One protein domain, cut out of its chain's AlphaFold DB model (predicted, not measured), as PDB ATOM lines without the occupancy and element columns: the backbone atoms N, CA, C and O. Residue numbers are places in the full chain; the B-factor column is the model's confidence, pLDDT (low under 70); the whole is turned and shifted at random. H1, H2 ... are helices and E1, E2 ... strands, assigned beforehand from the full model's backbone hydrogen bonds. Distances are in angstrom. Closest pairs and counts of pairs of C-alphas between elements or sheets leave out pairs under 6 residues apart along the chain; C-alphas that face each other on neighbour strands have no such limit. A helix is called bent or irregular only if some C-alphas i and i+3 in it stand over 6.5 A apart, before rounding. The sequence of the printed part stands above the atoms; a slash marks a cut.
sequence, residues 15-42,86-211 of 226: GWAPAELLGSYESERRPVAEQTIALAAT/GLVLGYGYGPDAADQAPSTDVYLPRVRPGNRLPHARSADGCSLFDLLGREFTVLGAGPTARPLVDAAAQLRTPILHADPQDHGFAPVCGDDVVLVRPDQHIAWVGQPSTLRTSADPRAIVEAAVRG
ATOM      1  N   GLY A  15      59.540 116.294  84.743       83.94
ATOM      2  CA  GLY A  15      59.713 114.999  85.405       83.94
ATOM      3  C   GLY A  15      61.068 114.324  85.196       83.94
ATOM      4  O   GLY A  15      61.209 113.156  85.556       83.94
ATOM      5  N   TRP A  16      62.057 115.019  84.623       86.06
ATOM      6  CA  TRP A  16      63.410 114.477  84.439       86.06
ATOM      7  C   TRP A  16      64.405 114.937  85.513       86.06
ATOM      8  O   TRP A  16      65.493 114.375  85.600       86.06
ATOM      9  N   ALA A  17      64.039 115.915  86.350       85.25
ATOM     10  CA  ALA A  17      64.811 116.318  87.524       85.25
ATOM     11  C   ALA A  17      64.037 116.092  88.833       85.25
ATOM     12  O   ALA A  17      62.814 116.249  88.856       85.25
ATOM     13  N   PRO A  18      64.734 115.746  89.929       84.62
ATOM     14  CA  PRO A  18      64.119 115.540  91.228       84.62
ATOM     15  C   PRO A  18      63.854 116.897  91.911       84.62
ATOM     16  O   PRO A  18      64.487 117.904  91.582       84.62
ATOM     17  N   ALA A  19      62.910 116.952  92.853       83.69
ATOM     18  CA  ALA A  19      62.482 118.208  93.484       83.69
ATOM     19  C   ALA A  19      63.613 118.900  94.270       83.69
ATOM     20  O   ALA A  19      63.647 120.126  94.378       83.69
ATOM     21  N   GLU A  20      64.569 118.115  94.757       82.56
ATOM     22  CA  GLU A  20      65.776 118.530  95.468       82.56
ATOM     23  C   GLU A  20      66.642 119.486  94.636       82.56
ATOM     24  O   GLU A  20      67.325 120.335  95.212       82.56
ATOM     25  N   LEU A  21      66.560 119.434  93.296       82.56
ATOM     26  CA  LEU A  21      67.246 120.387  92.416       82.56
ATOM     27  C   LEU A  21      66.868 121.840  92.748       82.56
ATOM     28  O   LEU A  21      67.707 122.731  92.631       82.56
ATOM     29  N   LEU A  22      65.639 122.100  93.206       83.12
ATOM     30  CA  LEU A  22      65.207 123.448  93.590       83.12
ATOM     31  C   LEU A  22      65.975 123.980  94.809       83.12
ATOM     32  O   LEU A  22      66.211 125.183  94.897       83.12
ATOM     33  N   GLY A  23      66.413 123.097  95.714       79.12
ATOM     34  CA  GLY A  23      67.234 123.464  96.871       79.12
ATOM     35  C   GLY A  23      68.640 123.927  96.481       79.12
ATOM     36  O   GLY A  23      69.212 124.779  97.160       79.12
ATOM     37  N   SER A  24      69.167 123.448  95.347       81.56
ATOM     38  CA  SER A  24      70.475 123.890  94.841       81.56
ATOM     39  C   SER A  24      70.487 125.366  94.428       81.56
ATOM     40  O   SER A  24      71.538 126.003  94.444       81.56
ATOM     41  N   TYR A  25      69.326 125.946  94.093       84.06
ATOM     42  CA  TYR A  25      69.235 127.339  93.653       84.06
ATOM     43  C   TYR A  25      69.825 128.310  94.673       84.06
ATOM     44  O   TYR A  25      70.631 129.170  94.318       84.06
ATOM     45  N   GLU A  26      69.417 128.187  95.939       82.12
ATOM     46  CA  GLU A  26      69.871 129.102  96.981       82.12
ATOM     47  C   GLU A  26      71.366 128.916  97.241       82.12
ATOM     48  O   GLU A  26      72.104 129.900  97.217       82.12
ATOM     49  N   SER A  27      71.831 127.672  97.404       84.12
ATOM     50  CA  SER A  27      73.247 127.388  97.668       84.12
ATOM     51  C   SER A  27      74.163 127.864  96.540       84.12
ATOM     52  O   SER A  27      75.270 128.327  96.802       84.12
ATOM     53  N   GLU A  28      73.707 127.787  95.289       85.94
ATOM     54  CA  GLU A  28      74.476 128.220  94.120       85.94
ATOM     55  C   GLU A  28      74.426 129.745  93.916       85.94
ATOM     56  O   GLU A  28      75.414 130.352  93.496       85.94
ATOM     57  N   ARG A  29      73.287 130.403  94.184       87.12
ATOM     58  CA  ARG A  29      73.076 131.821  93.815       87.12
ATOM     59  C   ARG A  29      73.290 132.812  94.945       87.12
ATOM     60  O   ARG A  29      73.693 133.944  94.670       87.12
ATOM     61  N   ARG A  30      73.031 132.425  96.193       84.81
ATOM     62  CA  ARG A  30      73.133 133.334  97.339       84.81
ATOM     63  C   ARG A  30      74.558 133.860  97.559       84.81
ATOM     64  O   ARG A  30      74.687 135.081  97.645       84.81
ATOM     65  N   PRO A  31      75.624 133.032  97.544       85.31
ATOM     66  CA  PRO A  31      76.986 133.540  97.736       85.31
ATOM     67  C   PRO A  31      77.395 134.557  96.660       85.31
ATOM     68  O   PRO A  31      78.029 135.566  96.955       85.31
ATOM     69  N   VAL A  32      76.969 134.339  95.411       85.19
ATOM     70  CA  VAL A  32      77.246 135.253  94.288       85.19
ATOM     71  C   VAL A  32      76.525 136.593  94.475       85.19
ATOM     72  O   VAL A  32      77.101 137.656  94.225       85.19
ATOM     73  N   ALA A  33      75.274 136.564  94.945       83.75
ATOM     74  CA  ALA A  33      74.516 137.776  95.245       83.75
ATOM     75  C   ALA A  33      75.164 138.579  96.385       83.75
ATOM     76  O   ALA A  33      75.339 139.791  96.254       83.75
ATOM     77  N   GLU A  34      75.582 137.912  97.463       86.81
ATOM     78  CA  GLU A  34      76.267 138.539  98.600       86.81
ATOM     79  C   GLU A  34      77.585 139.209  98.171       86.81
ATOM     80  O   GLU A  34      77.813 140.379  98.490       86.81
ATOM     81  N   GLN A  35      78.409 138.526  97.365       83.62
ATOM     82  CA  GLN A  35      79.645 139.091  96.805       83.62
ATOM     83  C   GLN A  35      79.380 140.317  95.921       83.62
ATOM     84  O   GLN A  35      80.067 141.335  96.035       83.62
ATOM     85  N   THR A  36      78.356 140.248  95.068       84.38
ATOM     86  CA  THR A  36      77.983 141.357  94.175       84.38
ATOM     87  C   THR A  36      77.523 142.580  94.970       84.38
ATOM     88  O   THR A  36      77.944 143.701  94.681       84.38
ATOM     89  N   ILE A  37      76.701 142.377  96.007       86.56
ATOM     90  CA  ILE A  37      76.226 143.450  96.892       86.56
ATOM     91  C   ILE A  37      77.401 144.089  97.643       86.56
ATOM     92  O   ILE A  37      77.496 145.318  97.704       86.56
ATOM     93  N   ALA A  38      78.319 143.280  98.177       84.25
ATOM     94  CA  ALA A  38      79.500 143.775  98.883       84.25
ATOM     95  C   ALA A  38      80.420 144.609  97.974       84.25
ATOM     96  O   ALA A  38      80.892 145.679  98.384       84.25
ATOM     97  N   LEU A  39      80.634 144.174  96.724       82.12
ATOM     98  CA  LEU A  39      81.410 144.949  95.756       82.12
ATOM     99  C   LEU A  39      80.706 146.262  95.399       82.12
ATOM    100  O   LEU A  39      81.339 147.316  95.420       82.12
ATOM    101  N   ALA A  40      79.396 146.231  95.137       82.12
ATOM    102  CA  ALA A  40      78.624 147.435  94.828       82.12
ATOM    103  C   ALA A  40      78.682 148.465  95.971       82.12
ATOM    104  O   ALA A  40      78.896 149.656  95.728       82.12
ATOM    105  N   ALA A  41      78.565 148.013  97.224       83.88
ATOM    106  CA  ALA A  41      78.704 148.869  98.401       83.88
ATOM    107  C   ALA A  41      80.110 149.487  98.513       83.88
ATOM    108  O   ALA A  41      80.244 150.661  98.865       83.88
ATOM    109  N   THR A  42      81.152 148.722  98.182       81.31
ATOM    110  CA  THR A  42      82.543 149.201  98.172       81.31
ATOM    111  C   THR A  42      82.764 150.247  97.075       81.31
ATOM    112  O   THR A  42      83.292 151.324  97.352       81.31
ATOM    113  N   GLY A  86      86.628 138.889  86.979       90.00
ATOM    114  CA  GLY A  86      86.767 137.883  88.032       90.00
ATOM    115  C   GLY A  86      85.458 137.662  88.789       90.00
ATOM    116  O   GLY A  86      85.013 136.525  88.917       90.00
ATOM    117  N   LEU A  87      84.766 138.736  89.184       86.56
ATOM    118  CA  LEU A  87      83.443 138.627  89.811       86.56
ATOM    119  C   LEU A  87      82.389 138.071  88.838       86.56
ATOM    120  O   LEU A  87      81.590 137.219  89.213       86.56
ATOM    121  N   VAL A  88      82.361 138.561  87.596       89.19
ATOM    122  CA  VAL A  88      81.289 138.250  86.633       89.19
ATOM    123  C   VAL A  88      81.381 136.819  86.096       89.19
ATOM    124  O   VAL A  88      80.351 136.201  85.834       89.19
ATOM    125  N   LEU A  89      82.593 136.299  85.891       92.00
ATOM    126  CA  LEU A  89      82.821 135.013  85.220       92.00
ATOM    127  C   LEU A  89      83.490 133.963  86.105       92.00
ATOM    128  O   LEU A  89      83.442 132.784  85.758       92.00
ATOM    129  N   GLY A  90      84.148 134.381  87.186       92.38
ATOM    130  CA  GLY A  90      85.021 133.523  87.983       92.38
ATOM    131  C   GLY A  90      84.386 132.912  89.228       92.38
ATOM    132  O   GLY A  90      85.084 132.237  89.980       92.38
ATOM    133  N   TYR A  91      83.085 133.109  89.449       90.56
ATOM    134  CA  TYR A  91      82.373 132.359  90.478       90.56
ATOM    135  C   TYR A  91      82.174 130.899  90.034       90.56
ATOM    136  O   TYR A  91      82.003 130.603  88.850       90.56
ATOM    137  N   GLY A  92      82.176 129.986  91.002       91.88
ATOM    138  CA  GLY A  92      81.901 128.567  90.800       91.88
ATOM    139  C   GLY A  92      80.951 128.030  91.865       91.88
ATOM    140  O   GLY A  92      80.657 128.709  92.850       91.88
ATOM    141  N   TYR A  93      80.447 126.821  91.646       91.69
ATOM    142  CA  TYR A  93      79.465 126.165  92.504       91.69
ATOM    143  C   TYR A  93      80.031 124.928  93.198       91.69
ATOM    144  O   TYR A  93      80.728 124.126  92.585       91.69
ATOM    145  N   GLY A  94      79.651 124.721  94.456       87.44
ATOM    146  CA  GLY A  94      80.053 123.541  95.216       87.44
ATOM    147  C   GLY A  94      81.522 123.552  95.666       87.44
ATOM    148  O   GLY A  94      82.275 124.478  95.362       87.44
ATOM    149  N   PRO A  95      81.930 122.532  96.434       83.94
ATOM    150  CA  PRO A  95      83.239 122.493  97.091       83.94
ATOM    151  C   PRO A  95      84.402 122.172  96.143       83.94
ATOM    152  O   PRO A  95      85.541 122.521  96.443       83.94
ATOM    153  N   ASP A  96      84.126 121.527  95.007       86.31
ATOM    154  CA  ASP A  96      85.146 121.115  94.034       86.31
ATOM    155  C   ASP A  96      85.509 122.223  93.033       86.31
ATOM    156  O   ASP A  96      86.419 122.049  92.210       86.31
ATOM    157  N   ALA A  97      84.811 123.363  93.101       90.12
ATOM    158  CA  ALA A  97      85.101 124.509  92.265       90.12
ATOM    159  C   ALA A  97      86.505 125.047  92.569       90.12
ATOM    160  O   ALA A  97      86.858 125.347  93.710       90.12
ATOM    161  N   ALA A  98      87.320 125.194  91.527       91.44
ATOM    162  CA  ALA A  98      88.648 125.780  91.654       91.44
ATOM    163  C   ALA A  98      88.580 127.302  91.537       91.44
ATOM    164  O   ALA A  98      87.827 127.822  90.715       91.44
ATOM    165  N   ASP A  99      89.445 128.003  92.269       91.88
ATOM    166  CA  ASP A  99      89.545 129.462  92.206       91.88
ATOM    167  C   ASP A  99      89.858 129.957  90.777       91.88
ATOM    168  O   ASP A  99      90.927 129.675  90.218       91.88
ATOM    169  N   GLN A 100      88.904 130.683  90.181       92.12
ATOM    170  CA  GLN A 100      89.015 131.333  88.867       92.12
ATOM    171  C   GLN A 100      89.173 132.851  88.971       92.12
ATOM    172  O   GLN A 100      89.271 133.513  87.936       92.12
ATOM    173  N   ALA A 101      89.146 133.409  90.179       92.44
ATOM    174  CA  ALA A 101      89.074 134.841  90.417       92.44
ATOM    175  C   ALA A 101      89.986 135.223  91.589       92.44
ATOM    176  O   ALA A 101      89.497 135.531  92.677       92.44
ATOM    177  N   PRO A 102      91.316 135.274  91.370       89.19
ATOM    178  CA  PRO A 102      92.250 135.712  92.411       89.19
ATOM    179  C   PRO A 102      91.997 137.168  92.851       89.19
ATOM    180  O   PRO A 102      92.458 137.597  93.906       89.19
ATOM    181  N   SER A 103      91.273 137.939  92.037       88.25
ATOM    182  CA  SER A 103      90.776 139.280  92.329       88.25
ATOM    183  C   SER A 103      89.450 139.514  91.598       88.25
ATOM    184  O   SER A 103      89.030 138.717  90.759       88.25
ATOM    185  N   THR A 104      88.776 140.634  91.877       85.31
ATOM    186  CA  THR A 104      87.494 140.968  91.233       85.31
ATOM    187  C   THR A 104      87.626 141.217  89.731       85.31
ATOM    188  O   THR A 104      86.653 141.036  89.006       85.31
ATOM    189  N   ASP A 105      88.796 141.635  89.251       87.31
ATOM    190  CA  ASP A 105      89.055 142.037  87.866       87.31
ATOM    191  C   ASP A 105      89.692 140.937  87.004       87.31
ATOM    192  O   ASP A 105      89.535 140.961  85.782       87.31
ATOM    193  N   VAL A 106      90.354 139.952  87.614       90.81
ATOM    194  CA  VAL A 106      91.064 138.880  86.904       90.81
ATOM    195  C   VAL A 106      90.208 137.619  86.837       90.81
ATOM    196  O   VAL A 106      89.823 137.070  87.863       90.81
ATOM    197  N   TYR A 107      89.969 137.120  85.622       94.25
ATOM    198  CA  TYR A 107      89.343 135.821  85.378       94.25
ATOM    199  C   TYR A 107      90.355 134.836  84.785       94.25
ATOM    200  O   TYR A 107      90.908 135.073  83.709       94.25
ATOM    201  N   LEU A 108      90.570 133.719  85.478       95.38
ATOM    202  CA  LEU A 108      91.413 132.604  85.060       95.38
ATOM    203  C   LEU A 108      90.525 131.381  84.776       95.38
ATOM    204  O   LEU A 108      90.106 130.691  85.711       95.38
ATOM    205  N   PRO A 109      90.201 131.090  83.504       95.31
ATOM    206  CA  PRO A 109      89.361 129.949  83.167       95.31
ATOM    207  C   PRO A 109      90.008 128.632  83.617       95.31
ATOM    208  O   PRO A 109      91.194 128.394  83.394       95.31
ATOM    209  N   ARG A 110      89.212 127.758  84.238       95.81
ATOM    210  CA  ARG A 110      89.626 126.422  84.677       95.81
ATOM    211  C   ARG A 110      88.522 125.428  84.356       95.81
ATOM    212  O   ARG A 110      87.353 125.713  84.598       95.81
ATOM    213  N   VAL A 111      88.902 124.259  83.853       96.00
ATOM    214  CA  VAL A 111      87.973 123.151  83.607       96.00
ATOM    215  C   VAL A 111      87.916 122.286  84.865       96.00
ATOM    216  O   VAL A 111      88.760 121.417  85.072       96.00
ATOM    217  N   ARG A 112      86.965 122.582  85.752       95.62
ATOM    218  CA  ARG A 112      86.707 121.836  86.995       95.62
ATOM    219  C   ARG A 112      85.203 121.764  87.265       95.62
ATOM    220  O   ARG A 112      84.499 122.674  86.830       95.62
ATOM    221  N   PRO A 113      84.700 120.723  87.953       95.25
ATOM    222  CA  PRO A 113      83.305 120.693  88.379       95.25
ATOM    223  C   PRO A 113      82.975 121.943  89.197       95.25
ATOM    224  O   PRO A 113      83.790 122.388  89.996       95.25
ATOM    225  N   GLY A 114      81.815 122.540  88.949       94.56
ATOM    226  CA  GLY A 114      81.382 123.774  89.595       94.56
ATOM    227  C   GLY A 114      81.792 125.047  88.865       94.56
ATOM    228  O   GLY A 114      81.089 126.049  88.958       94.56
ATOM    229  N   ASN A 115      82.882 125.021  88.103       96.44
ATOM    230  CA  ASN A 115      83.384 126.187  87.383       96.44
ATOM    231  C   ASN A 115      82.568 126.464  86.117       96.44
ATOM    232  O   ASN A 115      81.989 125.561  85.501       96.44
ATOM    233  N   ARG A 116      82.571 127.724  85.675       96.19
ATOM    234  CA  ARG A 116      82.021 128.105  84.369       96.19
ATOM    235  C   ARG A 116      82.879 127.514  83.250       96.19
ATOM    236  O   ARG A 116      84.105 127.653  83.283       96.19
ATOM    237  N   LEU A 117      82.240 126.907  82.245       97.69
ATOM    238  CA  LEU A 117      82.918 126.389  81.057       97.69
ATOM    239  C   LEU A 117      83.757 127.508  80.409       97.69
ATOM    240  O   LEU A 117      83.201 128.563  80.083       97.69
ATOM    241  N   PRO A 118      85.071 127.310  80.199       96.75
ATOM    242  CA  PRO A 118      85.890 128.274  79.479       96.75
ATOM    243  C   PRO A 118      85.361 128.532  78.069       96.75
ATOM    244  O   PRO A 118      85.068 127.605  77.317       96.75
ATOM    245  N   HIS A 119      85.257 129.804  77.696       96.06
ATOM    246  CA  HIS A 119      84.903 130.179  76.335       96.06
ATOM    247  C   HIS A 119      86.105 130.004  75.397       96.06
ATOM    248  O   HIS A 119      87.228 130.374  75.738       96.06
ATOM    249  N   ALA A 120      85.844 129.533  74.181       95.75
ATOM    250  CA  ALA A 120      86.799 129.511  73.082       95.75
ATOM    251  C   ALA A 120      86.118 129.970  71.789       95.75
ATOM    252  O   ALA A 120      84.893 129.881  71.661       95.75
ATOM    253  N   ARG A 121      86.921 130.452  70.836       96.12
ATOM    254  CA  ARG A 121      86.484 130.691  69.456       96.12
ATOM    255  C   ARG A 121      87.181 129.716  68.519       96.12
ATOM    256  O   ARG A 121      88.371 129.467  68.702       96.12
ATOM    257  N   SER A 122      86.452 129.194  67.538       94.88
ATOM    258  CA  SER A 122      87.052 128.448  66.430       94.88
ATOM    259  C   SER A 122      87.794 129.404  65.487       94.88
ATOM    260  O   SER A 122      87.678 130.630  65.611       94.88
ATOM    261  N   ALA A 123      88.538 128.855  64.523       91.69
ATOM    262  CA  ALA A 123      89.216 129.647  63.492       91.69
ATOM    263  C   ALA A 123      88.241 130.525  62.682       91.69
ATOM    264  O   ALA A 123      88.571 131.659  62.343       91.69
ATOM    265  N   ASP A 124      87.018 130.036  62.465       90.62
ATOM    266  CA  ASP A 124      85.956 130.745  61.740       90.62
ATOM    267  C   ASP A 124      85.178 131.738  62.627       90.62
ATOM    268  O   ASP A 124      84.231 132.386  62.185       90.62
ATOM    269  N   GLY A 125      85.569 131.876  63.898       92.06
ATOM    270  CA  GLY A 125      85.000 132.839  64.836       92.06
ATOM    271  C   GLY A 125      83.766 132.359  65.603       92.06
ATOM    272  O   GLY A 125      83.253 133.130  66.421       92.06
ATOM    273  N   CYS A 126      83.314 131.116  65.415       94.75
ATOM    274  CA  CYS A 126      82.177 130.538  66.145       94.75
ATOM    275  C   CYS A 126      82.476 130.422  67.645       94.75
ATOM    276  O   CYS A 126      83.625 130.188  68.030       94.75
ATOM    277  N   SER A 127      81.463 130.570  68.503       96.75
ATOM    278  CA  SER A 127      81.633 130.390  69.947       96.75
ATOM    279  C   SER A 127      81.503 128.919  70.319       96.75
ATOM    280  O   SER A 127      80.580 128.245  69.872       96.75
ATOM    281  N   LEU A 128      82.359 128.430  71.220       97.25
ATOM    282  CA  LEU A 128      82.183 127.096  71.810       97.25
ATOM    283  C   LEU A 128      80.794 126.946  72.458       97.25
ATOM    284  O   LEU A 128      80.230 125.858  72.498       97.25
ATOM    285  N   PHE A 129      80.226 128.048  72.953       97.19
ATOM    286  CA  PHE A 129      78.915 128.035  73.596       97.19
ATOM    287  C   PHE A 129      77.763 127.823  72.613       97.19
ATOM    288  O   PHE A 129      76.682 127.439  73.052       97.19
ATOM    289  N   ASP A 130      77.992 128.006  71.310       96.19
ATOM    290  CA  ASP A 130      77.004 127.696  70.273       96.19
ATOM    291  C   ASP A 130      76.807 126.175  70.117       96.19
ATOM    292  O   ASP A 130      75.790 125.739  69.583       96.19
ATOM    293  N   LEU A 131      77.745 125.360  70.628       96.88
ATOM    294  CA  LEU A 131      77.611 123.900  70.690       96.88
ATOM    295  C   LEU A 131      76.742 123.428  71.865       96.88
ATOM    296  O   LEU A 131      76.398 122.249  71.932       96.88
ATOM    297  N   LEU A 132      76.423 124.307  72.821       97.50
ATOM    298  CA  LEU A 132      75.674 123.917  74.010       97.50
ATOM    299  C   LEU A 132      74.185 123.774  73.692       97.50
ATOM    300  O   LEU A 132      73.539 124.662  73.133       97.50
ATOM    301  N   GLY A 133      73.632 122.639  74.104       94.12
ATOM    302  CA  GLY A 133      72.210 122.362  74.056       94.12
ATOM    303  C   GLY A 133      71.420 123.188  75.069       94.12
ATOM    304  O   GLY A 133      71.964 123.867  75.938       94.12
ATOM    305  N   ARG A 134      70.090 123.101  74.968       91.88
ATOM    306  CA  ARG A 134      69.182 123.807  75.884       91.88
ATOM    307  C   ARG A 134      69.257 123.283  77.316       91.88
ATOM    308  O   ARG A 134      69.123 124.077  78.239       91.88
ATOM    309  N   GLU A 135      69.408 121.967  77.466       94.31
ATOM    310  CA  GLU A 135      69.515 121.309  78.766       94.31
ATOM    311  C   GLU A 135      70.991 120.975  79.059       94.31
ATOM    312  O   GLU A 135      71.824 121.877  79.101       94.31
ATOM    313  N   PHE A 136      71.357 119.705  79.237       96.94
ATOM    314  CA  PHE A 136      72.757 119.313  79.407       96.94
ATOM    315  C   PHE A 136      73.475 119.149  78.066       96.94
ATOM    316  O   PHE A 136      72.854 118.855  77.042       96.94
ATOM    317  N   THR A 137      74.801 119.275  78.084       98.38
ATOM    318  CA  THR A 137      75.671 118.949  76.945       98.38
ATOM    319  C   THR A 137      76.857 118.104  77.402       98.38
ATOM    320  O   THR A 137      77.524 118.474  78.363       98.38
ATOM    321  N   VAL A 138      77.148 116.995  76.722       98.00
ATOM    322  CA  VAL A 138      78.420 116.271  76.850       98.00
ATOM    323  C   VAL A 138      79.352 116.731  75.738       98.00
ATOM    324  O   VAL A 138      79.016 116.593  74.562       98.00
ATOM    325  N   LEU A 139      80.519 117.246  76.115       98.06
ATOM    326  CA  LEU A 139      81.601 117.602  75.206       98.06
ATOM    327  C   LEU A 139      82.692 116.532  75.248       98.06
ATOM    328  O   LEU A 139      83.154 116.163  76.330       98.06
ATOM    329  N   GLY A 140      83.104 116.051  74.078       96.19
ATOM    330  CA  GLY A 140      84.188 115.080  73.918       96.19
ATOM    331  C   GLY A 140      83.948 114.132  72.745       96.19
ATOM    332  O   GLY A 140      82.845 114.079  72.192       96.19
ATOM    333  N   ALA A 141      84.972 113.357  72.390       94.94
ATOM    334  CA  ALA A 141      84.894 112.408  71.285       94.94
ATOM    335  C   ALA A 141      83.752 111.400  71.464       94.94
ATOM    336  O   ALA A 141      83.519 110.877  72.554       94.94
ATOM    337  N   GLY A 142      83.043 111.072  70.380       92.06
ATOM    338  CA  GLY A 142      81.871 110.186  70.428       92.06
ATOM    339  C   GLY A 142      82.089 108.886  71.225       92.06
ATOM    340  O   GLY A 142      81.329 108.618  72.157       92.06
ATOM    341  N   PRO A 143      83.144 108.093  70.946       91.44
ATOM    342  CA  PRO A 143      83.421 106.854  71.679       91.44
ATOM    343  C   PRO A 143      83.751 107.035  73.168       91.44
ATOM    344  O   PRO A 143      83.629 106.074  73.935       91.44
ATOM    345  N   THR A 144      84.211 108.218  73.584       90.94
ATOM    346  CA  THR A 144      84.556 108.515  74.981       90.94
ATOM    347  C   THR A 144      83.372 109.112  75.735       90.94
ATOM    348  O   THR A 144      83.149 108.743  76.885       90.94
ATOM    349  N   ALA A 145      82.558 109.940  75.075       94.38
ATOM    350  CA  ALA A 145      81.337 110.539  75.610       94.38
ATOM    351  C   ALA A 145      80.160 109.551  75.714       94.38
ATOM    352  O   ALA A 145      79.267 109.730  76.548       94.38
ATOM    353  N   ARG A 146      80.160 108.493  74.887       94.75
ATOM    354  CA  ARG A 146      79.058 107.527  74.757       94.75
ATOM    355  C   ARG A 146      78.483 107.000  76.084       94.75
ATOM    356  O   ARG A 146      77.258 106.988  76.192       94.75
ATOM    357  N   PRO A 147      79.287 106.622  77.100       95.06
ATOM    358  CA  PRO A 147      78.752 106.117  78.366       95.06
ATOM    359  C   PRO A 147      77.826 107.109  79.085       95.06
ATOM    360  O   PRO A 147      76.793 106.703  79.615       95.06
ATOM    361  N   LEU A 148      78.152 108.408  79.076       96.06
ATOM    362  CA  LEU A 148      77.304 109.441  79.687       96.06
ATOM    363  C   LEU A 148      76.026 109.677  78.877       96.06
ATOM    364  O   LEU A 148      74.957 109.854  79.458       96.06
ATOM    365  N   VAL A 149      76.124 109.641  77.545       96.94
ATOM    366  CA  VAL A 149      74.969 109.794  76.647       96.94
ATOM    367  C   VAL A 149      73.978 108.642  76.832       96.94
ATOM    368  O   VAL A 149      72.781 108.880  76.997       96.94
ATOM    369  N   ASP A 150      74.466 107.400  76.868       96.12
ATOM    370  CA  ASP A 150      73.620 106.220  77.077       96.12
ATOM    371  C   ASP A 150      72.987 106.222  78.482       96.12
ATOM    372  O   ASP A 150      71.803 105.911  78.625       96.12
ATOM    373  N   ALA A 151      73.730 106.626  79.518       95.88
ATOM    374  CA  ALA A 151      73.195 106.746  80.875       95.88
ATOM    375  C   ALA A 151      72.102 107.820  80.986       95.88
ATOM    376  O   ALA A 151      71.052 107.573  81.584       95.88
ATOM    377  N   ALA A 152      72.301 108.985  80.364       95.75
ATOM    378  CA  ALA A 152      71.284 110.030  80.304       95.75
ATOM    379  C   ALA A 152      70.017 109.548  79.583       95.75
ATOM    380  O   ALA A 152      68.910 109.783  80.070       95.75
ATOM    381  N   ALA A 153      70.159 108.794  78.488       96.12
ATOM    382  CA  ALA A 153      69.025 108.199  77.784       96.12
ATOM    383  C   ALA A 153      68.243 107.207  78.667       96.12
ATOM    384  O   ALA A 153      67.013 107.268  78.717       96.12
ATOM    385  N   GLN A 154      68.934 106.343  79.422       96.12
ATOM    386  CA  GLN A 154      68.302 105.413  80.373       96.12
ATOM    387  C   GLN A 154      67.560 106.137  81.507       96.12
ATOM    388  O   GLN A 154      66.521 105.668  81.976       96.12
ATOM    389  N   LEU A 155      68.081 107.286  81.939       93.94
ATOM    390  CA  LEU A 155      67.465 108.153  82.943       93.94
ATOM    391  C   LEU A 155      66.352 109.043  82.376       93.94
ATOM    392  O   LEU A 155      65.609 109.646  83.147       93.94
ATOM    393  N   ARG A 156      66.202 109.094  81.045       94.81
ATOM    394  CA  ARG A 156      65.338 110.046  80.327       94.81
ATOM    395  C   ARG A 156      65.711 111.509  80.610       94.81
ATOM    396  O   ARG A 156      64.857 112.391  80.553       94.81
ATOM    397  N   THR A 157      66.990 111.765  80.878       93.38
ATOM    398  CA  THR A 157      67.552 113.106  81.053       93.38
ATOM    399  C   THR A 157      67.908 113.689  79.685       93.38
ATOM    400  O   THR A 157      68.713 113.088  78.968       93.38
ATOM    401  N   PRO A 158      67.360 114.853  79.292       94.94
ATOM    402  CA  PRO A 158      67.702 115.473  78.019       94.94
ATOM    403  C   PRO A 158      69.166 115.916  77.994       94.94
ATOM    404  O   PRO A 158      69.606 116.707  78.832       94.94
ATOM    405  N   ILE A 159      69.912 115.435  77.001       96.81
ATOM    406  CA  ILE A 159      71.313 115.788  76.814       96.81
ATOM    407  C   ILE A 159      71.655 115.892  75.329       96.81
ATOM    408  O   ILE A 159      71.184 115.094  74.517       96.81
ATOM    409  N   LEU A 160      72.470 116.882  74.979       98.12
ATOM    410  CA  LEU A 160      73.119 116.984  73.676       98.12
ATOM    411  C   LEU A 160      74.531 116.393  73.769       98.12
ATOM    412  O   LEU A 160      75.209 116.575  74.775       98.12
ATOM    413  N   HIS A 161      74.997 115.717  72.725       98.06
ATOM    414  CA  HIS A 161      76.410 115.375  72.562       98.06
ATOM    415  C   HIS A 161      76.997 116.222  71.435       98.06
ATOM    416  O   HIS A 161      76.361 116.371  70.393       98.06
ATOM    417  N   ALA A 162      78.189 116.770  71.659       97.62
ATOM    418  CA  ALA A 162      78.977 117.441  70.636       97.62
ATOM    419  C   ALA A 162      80.465 117.130  70.839       97.62
ATOM    420  O   ALA A 162      80.960 117.141  71.968       97.62
ATOM    421  N   ASP A 163      81.191 116.884  69.752       97.12
ATOM    422  CA  ASP A 163      82.651 116.855  69.771       97.12
ATOM    423  C   ASP A 163      83.176 118.232  69.329       97.12
ATOM    424  O   ASP A 163      82.978 118.613  68.176       97.12
ATOM    425  N   PRO A 164      83.839 119.010  70.207       96.75
ATOM    426  CA  PRO A 164      84.408 120.302  69.828       96.75
ATOM    427  C   PRO A 164      85.331 120.235  68.601       96.75
ATOM    428  O   PRO A 164      85.393 121.198  67.831       96.75
ATOM    429  N   GLN A 165      86.027 119.115  68.386       95.50
ATOM    430  CA  GLN A 165      86.972 118.978  67.277       95.50
ATOM    431  C   GLN A 165      86.272 118.901  65.917       95.50
ATOM    432  O   GLN A 165      86.772 119.484  64.954       95.50
ATOM    433  N   ASP A 166      85.078 118.304  65.855       95.81
ATOM    434  CA  ASP A 166      84.242 118.268  64.644       95.81
ATOM    435  C   ASP A 166      83.804 119.676  64.195       95.81
ATOM    436  O   ASP A 166      83.406 119.886  63.049       95.81
ATOM    437  N   HIS A 167      83.913 120.663  65.091       94.88
ATOM    438  CA  HIS A 167      83.541 122.058  64.865       94.88
ATOM    439  C   HIS A 167      84.746 123.016  64.846       94.88
ATOM    440  O   HIS A 167      84.577 124.235  64.944       94.88
ATOM    441  N   GLY A 168      85.968 122.486  64.722       94.75
ATOM    442  CA  GLY A 168      87.182 123.295  64.583       94.75
ATOM    443  C   GLY A 168      87.667 123.948  65.880       94.75
ATOM    444  O   GLY A 168      88.394 124.944  65.833       94.75
ATOM    445  N   PHE A 169      87.275 123.414  67.039       96.56
ATOM    446  CA  PHE A 169      87.835 123.802  68.333       96.56
ATOM    447  C   PHE A 169      88.947 122.840  68.759       96.56
ATOM    448  O   PHE A 169      88.962 121.662  68.403       96.56
ATOM    449  N   ALA A 170      89.874 123.336  69.579       93.19
ATOM    450  CA  ALA A 170      90.753 122.462  70.345       93.19
ATOM    451  C   ALA A 170      89.939 121.676  71.394       93.19
ATOM    452  O   ALA A 170      88.881 122.156  71.825       93.19
ATOM    453  N   PRO A 171      90.426 120.509  71.854       91.38
ATOM    454  CA  PRO A 171      89.797 119.807  72.963       91.38
ATOM    455  C   PRO A 171      89.699 120.708  74.199       91.38
ATOM    456  O   PRO A 171      90.650 121.414  74.540       91.38
ATOM    457  N   VAL A 172      88.553 120.676  74.883       93.94
ATOM    458  CA  VAL A 172      88.293 121.539  76.050       93.94
ATOM    459  C   VAL A 172      89.269 121.239  77.193       93.94
ATOM    460  O   VAL A 172      89.709 122.163  77.877       93.94
ATOM    461  N   CYS A 173      89.613 119.966  77.403       93.50
ATOM    462  CA  CYS A 173      90.534 119.532  78.451       93.50
ATOM    463  C   CYS A 173      91.246 118.232  78.050       93.50
ATOM    464  O   CYS A 173      90.937 117.159  78.553       93.50
ATOM    465  N   GLY A 174      92.184 118.314  77.100       91.31
ATOM    466  CA  GLY A 174      92.830 117.113  76.552       91.31
ATOM    467  C   GLY A 174      91.789 116.104  76.054       91.31
ATOM    468  O   GLY A 174      90.799 116.504  75.450       91.31
ATOM    469  N   ASP A 175      91.974 114.826  76.374       91.50
ATOM    470  CA  ASP A 175      91.040 113.759  75.985       91.50
ATOM    471  C   ASP A 175      89.858 113.585  76.964       91.50
ATOM    472  O   ASP A 175      89.080 112.636  76.830       91.50
ATOM    473  N   ASP A 176      89.720 114.465  77.966       94.94
ATOM    474  CA  ASP A 176      88.631 114.393  78.942       94.94
ATOM    475  C   ASP A 176      87.259 114.596  78.299       94.94
ATOM    476  O   ASP A 176      87.067 115.362  77.352       94.94
ATOM    477  N   VAL A 177      86.266 113.960  78.913       96.75
ATOM    478  CA  VAL A 177      84.853 114.205  78.650       96.75
ATOM    479  C   VAL A 177      84.340 115.225  79.662       96.75
ATOM    480  O   VAL A 177      84.613 115.114  80.859       96.75
ATOM    481  N   VAL A 178      83.572 116.210  79.196       97.88
ATOM    482  CA  VAL A 178      83.031 117.294  80.031       97.88
ATOM    483  C   VAL A 178      81.508 117.291  79.960       97.88
ATOM    484  O   VAL A 178      80.931 117.407  78.882       97.88
ATOM    485  N   LEU A 179      80.845 117.204  81.111       97.69
ATOM    486  CA  LEU A 179      79.397 117.358  81.235       97.69
ATOM    487  C   LEU A 179      79.071 118.792  81.654       97.69
ATOM    488  O   LEU A 179      79.451 119.235  82.739       97.69
ATOM    489  N   VAL A 180      78.344 119.509  80.805       98.12
ATOM    490  CA  VAL A 180      78.004 120.926  80.959       98.12
ATOM    491  C   VAL A 180      76.510 121.079  81.231       98.12
ATOM    492  O   VAL A 180      75.672 120.455  80.579       98.12
ATOM    493  N   ARG A 181      76.186 121.922  82.210       95.94
ATOM    494  CA  ARG A 181      74.825 122.282  82.618       95.94
ATOM    495  C   ARG A 181      74.189 123.315  81.678       95.94
ATOM    496  O   ARG A 181      74.912 124.074  81.028       95.94
ATOM    497  N   PRO A 182      72.851 123.462  81.723       93.25
ATOM    498  CA  PRO A 182      72.135 124.519  80.997       93.25
ATOM    499  C   PRO A 182      72.619 125.941  81.333       93.25
ATOM    500  O   PRO A 182      72.509 126.868  80.532       93.25
ATOM    501  N   ASP A 183      73.154 126.135  82.541       92.19
ATOM    502  CA  ASP A 183      73.684 127.411  83.027       92.19
ATOM    503  C   ASP A 183      75.174 127.628  82.703       92.19
ATOM    504  O   ASP A 183      75.769 128.582  83.212       92.19
ATOM    505  N   GLN A 184      75.752 126.782  81.842       95.38
ATOM    506  CA  GLN A 184      77.138 126.830  81.358       95.38
ATOM    507  C   GLN A 184      78.198 126.455  82.405       95.38
ATOM    508  O   GLN A 184      79.388 126.648  82.153       95.38
ATOM    509  N   HIS A 185      77.806 125.906  83.559       96.06
ATOM    510  CA  HIS A 185      78.760 125.359  84.528       96.06
ATOM    511  C   HIS A 185      79.049 123.893  84.238       96.06
ATOM    512  O   HIS A 185      78.199 123.138  83.762       96.06
ATOM    513  N   ILE A 186      80.270 123.482  84.532       97.62
ATOM    514  CA  ILE A 186      80.708 122.103  84.376       97.62
ATOM    515  C   ILE A 186      80.130 121.309  85.547       97.62
ATOM    516  O   ILE A 186      80.477 121.572  86.691       97.62
ATOM    517  N   ALA A 187      79.251 120.343  85.286       96.00
ATOM    518  CA  ALA A 187      78.778 119.413  86.313       96.00
ATOM    519  C   ALA A 187      79.824 118.342  86.630       96.00
ATOM    520  O   ALA A 187      79.935 117.906  87.772       96.00
ATOM    521  N   TRP A 188      80.577 117.908  85.620       96.25
ATOM    522  CA  TRP A 188      81.567 116.848  85.762       96.25
ATOM    523  C   TRP A 188      82.622 116.931  84.653       96.25
ATOM    524  O   TRP A 188      82.327 117.362  83.537       96.25
ATOM    525  N   VAL A 189      83.845 116.499  84.956       95.56
ATOM    526  CA  VAL A 189      84.934 116.306  83.991       95.56
ATOM    527  C   VAL A 189      85.714 115.053  84.370       95.56
ATOM    528  O   VAL A 189      85.946 114.807  85.557       95.56
ATOM    529  N   GLY A 190      86.139 114.272  83.382       93.62
ATOM    530  CA  GLY A 190      87.014 113.140  83.641       93.62
ATOM    531  C   GLY A 190      87.441 112.373  82.402       93.62
ATOM    532  O   GLY A 190      86.866 112.492  81.319       93.62
ATOM    533  N   GLN A 191      88.462 111.549  82.609       91.62
ATOM    534  CA  GLN A 191      89.139 110.830  81.542       91.62
ATOM    535  C   GLN A 191      88.253 109.711  80.970       91.62
ATOM    536  O   GLN A 191      87.490 109.072  81.698       91.62
ATOM    537  N   PRO A 192      88.414 109.347  79.688       83.94
ATOM    538  CA  PRO A 192      87.682 108.225  79.101       83.94
ATOM    539  C   PRO A 192      87.906 106.899  79.845       83.94
ATOM    540  O   PRO A 192      87.028 106.037  79.879       83.94
ATOM    541  N   SER A 193      89.084 106.722  80.450       81.25
ATOM    542  CA  SER A 193      89.427 105.543  81.247       81.25
ATOM    543  C   SER A 193      88.645 105.463  82.563       81.25
ATOM    544  O   SER A 193      88.294 104.356  82.976       81.25
ATOM    545  N   THR A 194      88.305 106.592  83.198       78.88
ATOM    546  CA  THR A 194      87.533 106.599  84.453       78.88
ATOM    547  C   THR A 194      86.076 106.224  84.204       78.88
ATOM    548  O   THR A 194      85.539 105.400  84.941       78.88
ATOM    549  N   LEU A 195      85.479 106.698  83.102       77.38
ATOM    550  CA  LEU A 195      84.133 106.294  82.656       77.38
ATOM    551  C   LEU A 195      84.023 104.800  82.312       77.38
ATOM    552  O   LEU A 195      82.923 104.257  82.274       77.38
ATOM    553  N   ARG A 196      85.150 104.136  82.020       65.56
ATOM    554  CA  ARG A 196      85.191 102.707  81.670       65.56
ATOM    555  C   ARG A 196      85.488 101.794  82.854       65.56
ATOM    556  O   ARG A 196      85.115 100.628  82.797       65.56
ATOM    557  N   THR A 197      86.209 102.279  83.866       63.38
ATOM    558  CA  THR A 197      86.797 101.407  84.899       63.38
ATOM    559  C   THR A 197      86.287 101.650  86.313       63.38
ATOM    560  O   THR A 197      86.278 100.701  87.093       63.38
ATOM    561  N   SER A 198      85.881 102.871  86.674       63.34
ATOM    562  CA  SER A 198      85.664 103.211  88.090       63.34
ATOM    563  C   SER A 198      84.500 104.154  88.375       63.34
ATOM    564  O   SER A 198      83.973 104.126  89.484       63.34
ATOM    565  N   ALA A 199      84.082 104.973  87.413       76.81
ATOM    566  CA  ALA A 199      82.961 105.883  87.587       76.81
ATOM    567  C   ALA A 199      81.690 105.293  86.970       76.81
ATOM    568  O   ALA A 199      81.707 104.887  85.812       76.81
ATOM    569  N   ASP A 200      80.589 105.280  87.724       90.75
ATOM    570  CA  ASP A 200      79.266 104.932  87.203       90.75
ATOM    571  C   ASP A 200      78.684 106.124  86.413       90.75
ATOM    572  O   ASP A 200      78.356 107.155  87.018       90.75
ATOM    573  N   PRO A 201      78.524 106.020  85.076       93.69
ATOM    574  CA  PRO A 201      77.970 107.099  84.262       93.69
ATOM    575  C   PRO A 201      76.557 107.507  84.695       93.69
ATOM    576  O   PRO A 201      76.194 108.680  84.574       93.69
ATOM    577  N   ARG A 202      75.764 106.573  85.239       94.00
ATOM    578  CA  ARG A 202      74.421 106.867  85.746       94.00
ATOM    579  C   ARG A 202      74.489 107.770  86.974       94.00
ATOM    580  O   ARG A 202      73.820 108.801  86.997       94.00
ATOM    581  N   ALA A 203      75.333 107.430  87.946       92.81
ATOM    582  CA  ALA A 203      75.542 108.247  89.139       92.81
ATOM    583  C   ALA A 203      76.036 109.664  88.799       92.81
ATOM    584  O   ALA A 203      75.591 110.629  89.425       92.81
ATOM    585  N   ILE A 204      76.898 109.810  87.781       94.38
ATOM    586  CA  ILE A 204      77.362 111.121  87.297       94.38
ATOM    587  C   ILE A 204      76.188 111.964  86.784       94.38
ATOM    588  O   ILE A 204      76.043 113.121  87.180       94.38
ATOM    589  N   VAL A 205      75.336 111.398  85.923       94.56
ATOM    590  CA  VAL A 205      74.179 112.128  85.379       94.56
ATOM    591  C   VAL A 205      73.181 112.471  86.485       94.56
ATOM    592  O   VAL A 205      72.710 113.604  86.553       94.56
ATOM    593  N   GLU A 206      72.887 111.538  87.390       92.69
ATOM    594  CA  GLU A 206      71.997 111.799  88.525       92.69
ATOM    595  C   GLU A 206      72.536 112.912  89.442       92.69
ATOM    596  O   GLU A 206      71.767 113.758  89.899       92.69
ATOM    597  N   ALA A 207      73.850 112.952  89.691       91.56
ATOM    598  CA  ALA A 207      74.480 114.034  90.447       91.56
ATOM    599  C   ALA A 207      74.375 115.379  89.710       91.56
ATOM    600  O   ALA A 207      73.975 116.377  90.308       91.56
ATOM    601  N   ALA A 208      74.639 115.397  88.401       92.50
ATOM    602  CA  ALA A 208      74.525 116.601  87.581       92.50
ATOM    603  C   ALA A 208      73.105 117.192  87.591       92.50
ATOM    604  O   ALA A 208      72.942 118.413  87.622       92.50
ATOM    605  N   VAL A 209      72.085 116.331  87.608       91.06
ATOM    606  CA  VAL A 209      70.668 116.720  87.646       91.06
ATOM    607  C   VAL A 209      70.220 117.197  89.037       91.06
ATOM    608  O   VAL A 209      69.243 117.934  89.126       91.06
ATOM    609  N   ARG A 210      70.919 116.834  90.121       89.06
ATOM    610  CA  ARG A 210      70.654 117.354  91.481       89.06
ATOM    611  C   ARG A 210      71.283 118.728  91.743       89.06
ATOM    612  O   ARG A 210      70.821 119.449  92.624       89.06
ATOM    613  N   GLY A 211      72.296 119.103  90.966       86.38
ATOM    614  CA  GLY A 211      73.046 120.346  91.140       86.38
ATOM    615  C   GLY A 211      74.050 120.302  92.298       86.38
ATOM    616  O   GLY A 211      74.292 119.247  92.879       86.38
TER     617      GLY A 211
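Overview. This is residues 15 to 42 and 86 to 211 of the 226 residues of an uncharacterized protein of Pseudonocardiaceae bacterium (UniProt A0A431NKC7). A small twisted sheet of four strands, E2, E1, E4 and E5, has two helices, H4 and H7, crossing each other over one of its faces. A long bent helix, H1, begins beside the end of H7 and reaches away from the sheet, while a long stretch with no named element, residues 90 to 127, runs between the short helices H2 and H3. The printed part has 154 residues with seven named helices and five named strands, in the order H1 H2 H3 E1 H4 E2 H5 E3 E4 E5 H6 H7, and its class is mixed, helices and strands. The sheet is mixed, in the order E2 E1 E4 E5, with E2 and E1 parallel and the other pairs antiparallel. The whole is compact, with a radius of gyration of the C-alphas of 15.9 A, and spans 50 by 42 by 27 A.

Along the chain. Begin in the sheet: find C-alpha 136 at (72.757, 119.313, 79.407), where E1, residues 136 to 139, starts. Its companions are E2, residues 159 to 162, E4, residues 177 to 180, and E5, residues 186 to 190, which is 11.0 A long. Between E1 and E2 look for H4, residues 142 to 155, 19.2 A long and irregular, with C-alphas 144 and 147 standing 7.1 A apart. H7, residues 201 to 210, runs 14.5 A and ends with C-alpha 210 at (70.654, 117.354, 91.481). H1, residues 21 to 42, was assigned as one helix by its hydrogen bonds but is bent, with C-alphas 28 and 31 standing 6.9 A apart. Its arm H1a, residues 21 to 28, starts at C-alpha 21, (67.246, 120.387, 92.416), and is 10.8 A long; H1b, residues 31 to 42, is 16.6 A long, and the arms' lines stand at a shallow tilt of 30 degrees. The other named elements are H2, residues 86 to 89, H3, residues 128 to 131, H5, residues 164 to 167, E3, residues 172 to 175, and H6, residues 192 to 197.

Arrangement. In the sheet, E1 and E2 are parallel at 24 degrees, with N 160 and O 136 within hydrogen-bond range at 2.9 A. On the other side of E1, E4 is antiparallel to it at 155 degrees, with N 139 and O 178 at 2.8 A. E4 and E5 form a hairpin at 173 degrees, with N 179 and O 188 at 2.8 A. E1, H4 and E2 make a strand-helix-strand unit, two parallel neighbour strands with a helix between them, and its crossover is right-handed. H4 and H7 are on the same face of the sheet, making two layers: H4 lies over E1 at a height of 9.0 A, and H7 over E4 at 8.8 A. They touch at a steep tilt of 61 degrees, the closest C-alphas being those of Ala 151 and Arg 202, 5.0 A apart. H7 and H1a only just touch, with 3 pairs of C-alphas within 8 A, the closest those of Leu 21 and Arg 210 at 4.7 A. H6 is not on the sheet and only just touches H4, whose residues 144 to 147 alone meet it, closest at the C-alphas of Thr 144 and Pro 192, 5.2 A apart. H3 only grazes the sheet with residue 131, and is close to but not clearly touching H5, which is not on the sheet. E3 pairs with no named strand. H2 is close to but not clearly touching H1b, with the C-alphas of Thr 36 and Leu 87 closest at 7.5 A. Every O i to N i+4 pair is within hydrogen-bond range in H1b, H6 and H7; H4 has 8 of 10, H1a has 1 of 4 beside 3 of 5 O i to N i+3 pairs, and H2, H3 and H5 are too short for such a pair.

Size, cuts and confidence. The two C-alphas farthest apart are those of Ala 41 and Pro 143, at 50.0 A. Residues 43 to 85 are not printed, and C-alphas 42 and 86 are 15.8 A apart across this cut. Of the links that are printed whole, that from H2 to H3 is long, with 38 residues, and the others are tight. The mean pLDDT of the printed part is 91.1, and residues 196 to 198 are under 70.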